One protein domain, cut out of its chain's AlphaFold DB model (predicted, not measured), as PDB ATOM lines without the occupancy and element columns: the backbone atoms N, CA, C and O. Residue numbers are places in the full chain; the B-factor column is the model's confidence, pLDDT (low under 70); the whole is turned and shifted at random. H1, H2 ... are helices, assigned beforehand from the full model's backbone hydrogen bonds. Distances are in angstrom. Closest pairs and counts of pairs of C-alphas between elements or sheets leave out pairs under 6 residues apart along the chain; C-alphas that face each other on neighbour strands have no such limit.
ATOM      1  N   ASN A 310      30.206  46.370 -21.086       94.44
ATOM      2  CA  ASN A 310      31.191  47.322 -20.573       94.44
ATOM      3  C   ASN A 310      31.956  48.009 -21.727       94.44
ATOM      4  O   ASN A 310      31.871  47.598 -22.887       94.44
ATOM      5  N   GLN A 311      32.767  49.022 -21.397       96.06
ATOM      6  CA  GLN A 311      33.566  49.783 -22.371       96.06
ATOM      7  C   GLN A 311      34.432  48.900 -23.282       96.06
ATOM      8  O   GLN A 311      34.468  49.112 -24.489       96.06
ATOM      9  N   SER A 312      35.138  47.922 -22.710       96.94
ATOM     10  CA  SER A 312      36.072  47.089 -23.473       96.94
ATOM     11  C   SER A 312      35.353  46.170 -24.459       96.94
ATOM     12  O   SER A 312      35.792  46.027 -25.597       96.94
ATOM     13  N   THR A 313      34.212  45.608 -24.052       95.50
ATOM     14  CA  THR A 313      33.349  44.800 -24.917       95.50
ATOM     15  C   THR A 313      32.767  45.652 -26.042       95.50
ATOM     16  O   THR A 313      32.819  45.249 -27.200       95.50
ATOM     17  N   TYR A 314      32.280  46.854 -25.727       96.50
ATOM     18  CA  TYR A 314      31.761  47.798 -26.716       96.50
ATOM     19  C   TYR A 314      32.797  48.154 -27.792       96.50
ATOM     20  O   TYR A 314      32.511  48.059 -28.985       96.50
ATOM     21  N   GLU A 315      34.018  48.510 -27.387       97.69
ATOM     22  CA  GLU A 315      35.106  48.840 -28.314       97.69
ATOM     23  C   GLU A 315      35.503  47.643 -29.192       97.69
ATOM     24  O   GLU A 315      35.701  47.806 -30.397       97.69
ATOM     25  N   ALA A 316      35.571  46.438 -28.615       96.94
ATOM     26  CA  ALA A 316      35.892  45.217 -29.352       96.94
ATOM     27  C   ALA A 316      34.808  44.851 -30.380       96.94
ATOM     28  O   ALA A 316      35.131  44.511 -31.519       96.94
ATOM     29  N   LEU A 317      33.530  44.962 -30.006       96.12
ATOM     30  CA  LEU A 317      32.400  44.724 -30.907       96.12
ATOM     31  C   LEU A 317      32.363  45.750 -32.044       96.12
ATOM     32  O   LEU A 317      32.141  45.382 -33.197       96.12
ATOM     33  N   LEU A 318      32.635  47.026 -31.751       96.94
ATOM     34  CA  LEU A 318      32.736  48.061 -32.780       96.94
ATOM     35  C   LEU A 318      33.892  47.814 -33.754       96.94
ATOM     36  O   LEU A 318      33.702  48.001 -34.956       96.94
ATOM     37  N   ASP A 319      35.070  47.402 -33.273       97.19
ATOM     38  CA  ASP A 319      36.188  47.025 -34.151       97.19
ATOM     39  C   ASP A 319      35.810  45.825 -35.025       97.19
ATOM     40  O   ASP A 319      35.956  45.883 -36.246       97.19
ATOM     41  N   HIS A 320      35.242  44.772 -34.428       95.31
ATOM     42  CA  HIS A 320      34.777  43.589 -35.153       95.31
ATOM     43  C   HIS A 320      33.765  43.944 -36.257       95.31
ATOM     44  O   HIS A 320      33.837  43.402 -37.365       95.31
ATOM     45  N   TRP A 321      32.856  44.884 -35.981       95.56
ATOM     46  CA  TRP A 321      31.857  45.360 -36.937       95.56
ATOM     47  C   TRP A 321      32.454  46.218 -38.060       95.56
ATOM     48  O   TRP A 321      32.189  45.953 -39.234       95.56
ATOM     49  N   ARG A 322      33.251  47.242 -37.715       95.94
ATOM     50  CA  ARG A 322      33.643  48.334 -38.629       95.94
ATOM     51  C   ARG A 322      34.995  48.165 -39.313       95.94
ATOM     52  O   ARG A 322      35.257  48.887 -40.276       95.94
ATOM     53  N   ARG A 323      35.893  47.314 -38.806       96.06
ATOM     54  CA  ARG A 323      37.229  47.162 -39.404       96.06
ATOM     55  C   ARG A 323      37.118  46.702 -40.865       96.06
ATOM     56  O   ARG A 323      36.182  45.973 -41.182       96.06
ATOM     57  N   PRO A 324      38.073  47.051 -41.744       96.25
ATOM     58  CA  PRO A 324      38.086  46.541 -43.113       96.25
ATOM     59  C   PRO A 324      38.043  45.007 -43.150       96.25
ATOM     60  O   PRO A 324      38.852  44.349 -42.492       96.25
ATOM     61  N   GLY A 325      37.097  44.444 -43.901       92.31
ATOM     62  CA  GLY A 325      36.827  43.000 -43.928       92.31
ATOM     63  C   GLY A 325      36.152  42.451 -42.661       92.31
ATOM     64  O   GLY A 325      36.076  41.236 -42.487       92.31
ATOM     65  N   GLY A 326      35.696  43.328 -41.764       93.31
ATOM     66  CA  GLY A 326      34.885  43.006 -40.592       93.31
ATOM     67  C   GLY A 326      33.446  42.646 -40.957       93.31
ATOM     68  O   GLY A 326      33.092  42.540 -42.132       93.31
ATOM     69  N   CYS A 327      32.605  42.452 -39.940       94.19
ATOM     70  CA  CYS A 327      31.245  41.942 -40.130       94.19
ATOM     71  C   CYS A 327      30.425  42.773 -41.131       94.19
ATOM     72  O   CYS A 327      29.839  42.193 -42.044       94.19
ATOM     73  N   ARG A 328      30.454  44.112 -41.041       94.81
ATOM     74  CA  ARG A 328      29.691  44.973 -41.955       94.81
ATOM     75  C   ARG A 328      30.106  44.790 -43.417       94.81
ATOM     76  O   ARG A 328      29.247  44.704 -44.286       94.81
ATOM     77  N   ASP A 329      31.407  44.716 -43.698       94.50
ATOM     78  CA  ASP A 329      31.914  44.525 -45.064       94.50
ATOM     79  C   ASP A 329      31.541  43.142 -45.614       94.50
ATOM     80  O   ASP A 329      31.215  43.011 -46.793       94.50
ATOM     81  N   ARG A 330      31.558  42.103 -44.768       93.31
ATOM     82  CA  ARG A 330      31.094  40.762 -45.156       93.31
ATOM     83  C   ARG A 330      29.593  40.757 -45.460       93.31
ATOM     84  O   ARG A 330      29.208  40.232 -46.499       93.31
ATOM     85  N   LEU A 331      28.778  41.402 -44.620       92.75
ATOM     86  CA  LEU A 331      27.333  41.559 -44.830       92.75
ATOM     87  C   LEU A 331      27.022  42.241 -46.167       92.75
ATOM     88  O   LEU A 331      26.199  41.739 -46.923       92.75
ATOM     89  N   VAL A 332      27.734  43.325 -46.505       93.81
ATOM     90  CA  VAL A 332      27.606  44.000 -47.813       93.81
ATOM     91  C   VAL A 332      27.853  43.027 -48.971       93.81
ATOM     92  O   VAL A 332      27.097  43.022 -49.941       93.81
ATOM     93  N   HIS A 333      28.902  42.204 -48.893       92.19
ATOM     94  CA  HIS A 333      29.202  41.231 -49.947       92.19
ATOM     95  C   HIS A 333      28.176  40.093 -50.012       92.19
ATOM     96  O   HIS A 333      27.808  39.689 -51.115       92.19
ATOM     97  N   CYS A 334      27.699  39.603 -48.864       92.12
ATOM     98  CA  CYS A 334      26.648  38.590 -48.796       92.12
ATOM     99  C   CYS A 334      25.338  39.108 -49.406       92.12
ATOM    100  O   CYS A 334      24.841  38.512 -50.360       92.12
ATOM    101  N   GLN A 335      24.845  40.275 -48.976       92.31
ATOM    102  CA  GLN A 335      23.653  40.905 -49.555       92.31
ATOM    103  C   GLN A 335      23.779  41.119 -51.068       92.31
ATOM    104  O   GLN A 335      22.846  40.837 -51.820       92.31
ATOM    105  N   ALA A 336      24.944  41.564 -51.546       90.94
ATOM    106  CA  ALA A 336      25.182  41.734 -52.977       90.94
ATOM    107  C   ALA A 336      25.112  40.406 -53.755       90.94
ATOM    108  O   ALA A 336      24.649  40.398 -54.895       90.94
ATOM    109  N   ALA A 337      25.554  39.296 -53.156       89.44
ATOM    110  CA  ALA A 337      25.478  37.964 -53.753       89.44
ATOM    111  C   ALA A 337      24.056  37.374 -53.728       89.44
ATOM    112  O   ALA A 337      23.711  36.592 -54.614       89.44
ATOM    113  N   LEU A 338      23.239  37.767 -52.744       89.50
ATOM    114  CA  LEU A 338      21.843  37.345 -52.589       89.50
ATOM    115  C   LEU A 338      20.864  38.110 -53.494       89.50
ATOM    116  O   LEU A 338      19.774  37.613 -53.751       89.50
ATOM    117  N   LYS A 339      21.244  39.288 -54.011       84.44
ATOM    118  CA  LYS A 339      20.342  40.231 -54.700       84.44
ATOM    119  C   LYS A 339      19.432  39.616 -55.772       84.44
ATOM    120  O   LYS A 339      18.264  39.979 -55.851       84.44
ATOM    121  N   ASP A 340      19.962  38.714 -56.598       78.38
ATOM    122  CA  ASP A 340      19.222  38.124 -57.722       78.38
ATOM    123  C   ASP A 340      18.763  36.674 -57.448       78.38
ATOM    124  O   ASP A 340      18.281  35.998 -58.365       78.38
ATOM    125  N   ARG A 341      18.900  36.194 -56.198       83.00
ATOM    126  CA  ARG A 341      18.566  34.819 -55.776       83.00
ATOM    127  C   ARG A 341      17.122  34.463 -56.126       83.00
ATOM    128  O   ARG A 341      16.885  33.431 -56.744       83.00
ATOM    129  N   ASP A 342      16.194  35.362 -55.812       76.62
ATOM    130  CA  ASP A 342      14.753  35.121 -55.959       76.62
ATOM    131  C   ASP A 342      14.204  35.619 -57.313       76.62
ATOM    132  O   ASP A 342      13.017  35.509 -57.606       76.62
ATOM    133  N   ALA A 343      15.071  36.139 -58.192       69.06
ATOM    134  CA  ALA A 343      14.703  36.607 -59.532       69.06
ATOM    135  C   ALA A 343      14.686  35.480 -60.592       69.06
ATOM    136  O   ALA A 343      14.642  35.757 -61.794       69.06
ATOM    137  N   GLY A 344      14.786  34.210 -60.178       59.66
ATOM    138  CA  GLY A 344      14.888  33.057 -61.085       59.66
ATOM    139  C   GLY A 344      16.192  33.017 -61.896       59.66
ATOM    140  O   GLY A 344      16.288  32.304 -62.898       59.66
ATOM    141  N   THR A 345      17.195  33.801 -61.495       59.25
ATOM    142  CA  THR A 345      18.534  33.780 -62.092       59.25
ATOM    143  C   THR A 345      19.410  32.756 -61.377       59.25
ATOM    144  O   THR A 345      19.151  32.402 -60.230       59.25
ATOM    145  N   SER A 346      20.448  32.232 -62.043       57.44
ATOM    146  CA  SER A 346      21.422  31.394 -61.337       57.44
ATOM    147  C   SER A 346      22.041  32.210 -60.199       57.44
ATOM    148  O   SER A 346      22.644  33.244 -60.501       57.44
ATOM    149  N   PRO A 347      21.936  31.758 -58.934       62.50
ATOM    150  CA  PRO A 347      22.549  32.460 -57.821       62.50
ATOM    151  C   PRO A 347      24.038  32.674 -58.085       62.50
ATOM    152  O   PRO A 347      24.683  31.872 -58.776       62.50
ATOM    153  N   ALA A 348      24.591  33.756 -57.534       64.62
ATOM    154  CA  ALA A 348      26.018  34.018 -57.640       64.62
ATOM    155  C   ALA A 348      26.809  32.772 -57.185       64.62
ATOM    156  O   ALA A 348      26.480  32.174 -56.155       64.62
ATOM    157  N   PRO A 349      27.853  32.343 -57.923       61.66
ATOM    158  CA  PRO A 349      28.722  31.294 -57.414       61.66
ATOM    159  C   PRO A 349      29.310  31.774 -56.078       61.66
ATOM    160  O   PRO A 349      29.793  32.900 -55.995       61.66
ATOM    161  N   ASN A 350      29.264  30.914 -55.054       77.44
ATOM    162  CA  ASN A 350      29.841  31.116 -53.716       77.44
ATOM    163  C   ASN A 350      28.982  31.866 -52.668       77.44
ATOM    164  O   ASN A 350      29.555  32.319 -51.680       77.44
ATOM    165  N   ILE A 351      27.646  31.950 -52.793       82.81
ATOM    166  CA  ILE A 351      26.775  32.516 -51.725       82.81
ATOM    167  C   ILE A 351      27.088  31.903 -50.353       82.81
ATOM    168  O   ILE A 351      27.321  32.635 -49.399       82.81
ATOM    169  N   THR A 352      27.197  30.573 -50.269       82.12
ATOM    170  CA  THR A 352      27.525  29.876 -49.015       82.12
ATOM    171  C   THR A 352      28.846  30.348 -48.403       82.12
ATOM    172  O   THR A 352      28.943  30.469 -47.194       82.12
ATOM    173  N   GLU A 353      29.872  30.628 -49.212       85.81
ATOM    174  CA  GLU A 353      31.165  31.109 -48.704       85.81
ATOM    175  C   GLU A 353      31.094  32.584 -48.287       85.81
ATOM    176  O   GLU A 353      31.661  32.968 -47.268       85.81
ATOM    177  N   LEU A 354      30.394  33.410 -49.070       88.06
ATOM    178  CA  LEU A 354      30.274  34.849 -48.829       88.06
ATOM    179  C   LEU A 354      29.394  35.172 -47.618       88.06
ATOM    180  O   LEU A 354      29.637  36.179 -46.956       88.06
ATOM    181  N   CYS A 355      28.401  34.329 -47.344       89.88
ATOM    182  CA  CYS A 355      27.452  34.497 -46.251       89.88
ATOM    183  C   CYS A 355      27.801  33.687 -44.992       89.88
ATOM    184  O   CYS A 355      27.180  33.901 -43.959       89.88
ATOM    185  N   ALA A 356      28.814  32.816 -45.037       87.38
ATOM    186  CA  ALA A 356      29.181  31.990 -43.889       87.38
ATOM    187  C   ALA A 356      29.546  32.819 -42.642       87.38
ATOM    188  O   ALA A 356      30.418  33.699 -42.680       87.38
ATOM    189  N   GLY A 357      28.936  32.473 -41.507       83.12
ATOM    190  CA  GLY A 357      29.192  33.111 -40.215       83.12
ATOM    191  C   GLY A 357      28.657  34.540 -40.149       83.12
ATOM    192  O   GLY A 357      29.205  35.371 -39.412       83.12
ATOM    193  N   ILE A 358      27.654  34.850 -40.970       84.06
ATOM    194  CA  ILE A 358      26.881  36.098 -40.955       84.06
ATOM    195  C   ILE A 358      25.487  35.859 -40.374       84.06
ATOM    196  O   ILE A 358      24.924  36.772 -39.766       84.06
ATOM    197  N   GLU A 359      24.994  34.624 -40.484       70.00
ATOM    198  CA  GLU A 359      23.664  34.217 -40.066       70.00
ATOM    199  C   GLU A 359      23.433  34.612 -38.597       70.00
ATOM    200  O   GLU A 359      24.242  34.305 -37.719       70.00
ATOM    201  N   GLN A 360      22.339  35.331 -38.330       64.50
ATOM    202  CA  GLN A 360      21.975  35.838 -36.997       64.50
ATOM    203  C   GLN A 360      22.965  36.848 -36.376       64.50
ATOM    204  O   GLN A 360      23.226  36.845 -35.170       64.50
ATOM    205  N   GLY A 361      23.467  37.789 -37.184       67.06
ATOM    206  CA  GLY A 361      24.139  38.994 -36.676       67.06
ATOM    207  C   GLY A 361      25.659  38.887 -36.563       67.06
ATOM    208  O   GLY A 361      26.256  39.556 -35.716       67.06
ATOM    209  N   CYS A 362      26.262  38.094 -37.453       84.00
ATOM    210  CA  CYS A 362      27.679  37.743 -37.512       84.00
ATOM    211  C   CYS A 362      28.218  36.972 -36.307       84.00
ATOM    212  O   CYS A 362      28.106  37.383 -35.153       84.00
ATOM    213  N   GLU A 363      28.951  35.904 -36.607       83.62
ATOM    214  CA  GLU A 363      29.701  35.142 -35.615       83.62
ATOM    215  C   GLU A 363      30.691  36.043 -34.851       83.62
ATOM    216  O   GLU A 363      31.505  36.760 -35.441       83.62
ATOM    217  N   GLY A 364      30.623  35.998 -33.522       81.00
ATOM    218  CA  GLY A 364      31.366  36.857 -32.602       81.00
ATOM    219  C   GLY A 364      30.759  38.251 -32.403       81.00
ATOM    220  O   GLY A 364      31.378  39.091 -31.748       81.00
ATOM    221  N   GLY A 365      29.579  38.513 -32.968       89.50
ATOM    222  CA  GLY A 365      28.858  39.777 -32.865       89.50
ATOM    223  C   GLY A 365      28.079  39.959 -31.558       89.50
ATOM    224  O   GLY A 365      27.969  39.066 -30.716       89.50
ATOM    225  N   ALA A 366      27.500  41.152 -31.404       92.94
ATOM    226  CA  ALA A 366      26.717  41.524 -30.225       92.94
ATOM    227  C   ALA A 366      25.494  40.614 -29.973       92.94
ATOM    228  O   ALA A 366      25.289  40.249 -28.815       92.94
ATOM    229  N   PRO A 367      24.709  40.206 -30.997       91.81
ATOM    230  CA  PRO A 367      23.581  39.287 -30.814       91.81
ATOM    231  C   PRO A 367      23.989  37.943 -30.197       91.81
ATOM    232  O   PRO A 367      23.401  37.510 -29.205       91.81
ATOM    233  N   GLN A 368      25.047  37.323 -30.726       89.00
ATOM    234  CA  GLN A 368      25.548  36.039 -30.236       89.00
ATOM    235  C   GLN A 368      26.112  36.153 -28.813       89.00
ATOM    236  O   GLN A 368      25.840  35.297 -27.971       89.00
ATOM    237  N   LEU A 369      26.868  37.220 -28.527       90.38
ATOM    238  CA  LEU A 369      27.390  37.481 -27.185       90.38
ATOM    239  C   LEU A 369      26.256  37.614 -26.158       90.38
ATOM    240  O   LEU A 369      26.328  37.037 -25.074       90.38
ATOM    241  N   TYR A 370      25.197  38.343 -26.516       91.69
ATOM    242  CA  TYR A 370      24.031  38.534 -25.660       91.69
ATOM    243  C   TYR A 370      23.337  37.209 -25.320       91.69
ATOM    244  O   TYR A 370      23.104  36.929 -24.148       91.69
ATOM    245  N   LEU A 371      23.062  36.367 -26.323       85.31
ATOM    246  CA  LEU A 371      22.382  35.077 -26.133       85.31
ATOM    247  C   LEU A 371      23.187  34.085 -25.284       85.31
ATOM    248  O   LEU A 371      22.620  33.360 -24.453       85.31
ATOM    249  N   ASN A 372      24.501  34.043 -25.510       81.06
ATOM    250  CA  ASN A 372      25.369  33.008 -24.957       81.06
ATOM    251  C   ASN A 372      25.890  33.338 -23.560       81.06
ATOM    252  O   ASN A 372      26.077  32.425 -22.756       81.06
ATOM    253  N   GLU A 373      26.150  34.613 -23.271       77.81
ATOM    254  CA  GLU A 373      26.901  34.994 -22.070       77.81
ATOM    255  C   GLU A 373      26.070  35.753 -21.032       77.81
ATOM    256  O   GLU A 373      26.508  35.879 -19.887       77.81
ATOM    257  N   LEU A 374      24.877  36.244 -21.386       83.25
ATOM    258  CA  LEU A 374      24.107  37.145 -20.532       83.25
ATOM    259  C   LEU A 374      22.766  36.549 -20.085       83.25
ATOM    260  O   LEU A 374      22.115  35.785 -20.794       83.25
TER     261      LEU A 374
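Overview. This is residues 310 to 374 of the 622 residues of the protein "Carboxypeptidase" of Aspergillus homomorphus (strain CBS 101889) (UniProt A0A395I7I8). Two 12-residue helices, H1 and H2, follow each other nearly end to end with a slight corner between them, and together they make most of the length of an elongated, loose shape. Beyond H2 the chain swings out in a long loop, residues 339 to 350, and folds back: short H3 packs on H2, and H4 begins near H1 and slants away from it. The printed part has 65 residues, with four named helices in the order H1, H2, H3, H4 and no named strand; its class is all helix. The whole is loose, with a radius of gyration of the C-alphas of 14.1 A, and spans 46 by 24 by 15 A.

Arrangement. H1, residues 311 to 322, and H2, residues 327 to 338, touch only at the corner by their tight link, with residues 320 to 322 of H1 and 327 to 329 of H2 alone. Their closest C-alphas, those of Trp 321 and Cys 327, are 4.7 A apart. They run the same way at a shallow tilt of 33 degrees, only just short of steep. H3, residues 351 to 355, touches H2, with 11 pairs of C-alphas within 8 A; the closest are those of Cys 334 and Cys 355, 4.9 A apart. H4, residues 366 to 373, is close to H1 but not clearly touching: their closest C-alphas, those of Leu 317 and Ala 366, are 6.6 A apart. H1 and H4 run opposite ways at a steep tilt of 46 degrees. H1 and H3 are apart, as are H2 and H4, and H3 and H4. In H1, H2, H3 and H4 every pair of O i and N i+4 is within hydrogen-bond range.

Along the chain. H1 begins with C-alpha 311 at (33.566, 49.783, -22.371) and is 16.3 A long from first to last C-alpha. H2, also 16.3 A long, ends with C-alpha 338 at (21.843, 37.345, -52.589). H3 holds Ile 351 to Cys 355. H4 measures 10.4 A and ends with C-alpha 373 at (26.901, 34.994, -22.070).

Size, cuts and confidence. The two C-alphas farthest apart, those of Gln 311 and Gly 344, are 46.1 A from each other, while the first and last printed C-alphas, of Asn 310 and Leu 374, are 12.4 A apart. The printed part has no cut. The link from H2 to H3 is long, with 12 residues; the link from H3 to H4 is short, with 10. The mean pLDDT of the printed part is 85.8, and it is under 70 at residues 343 to 349 and 360 to 361.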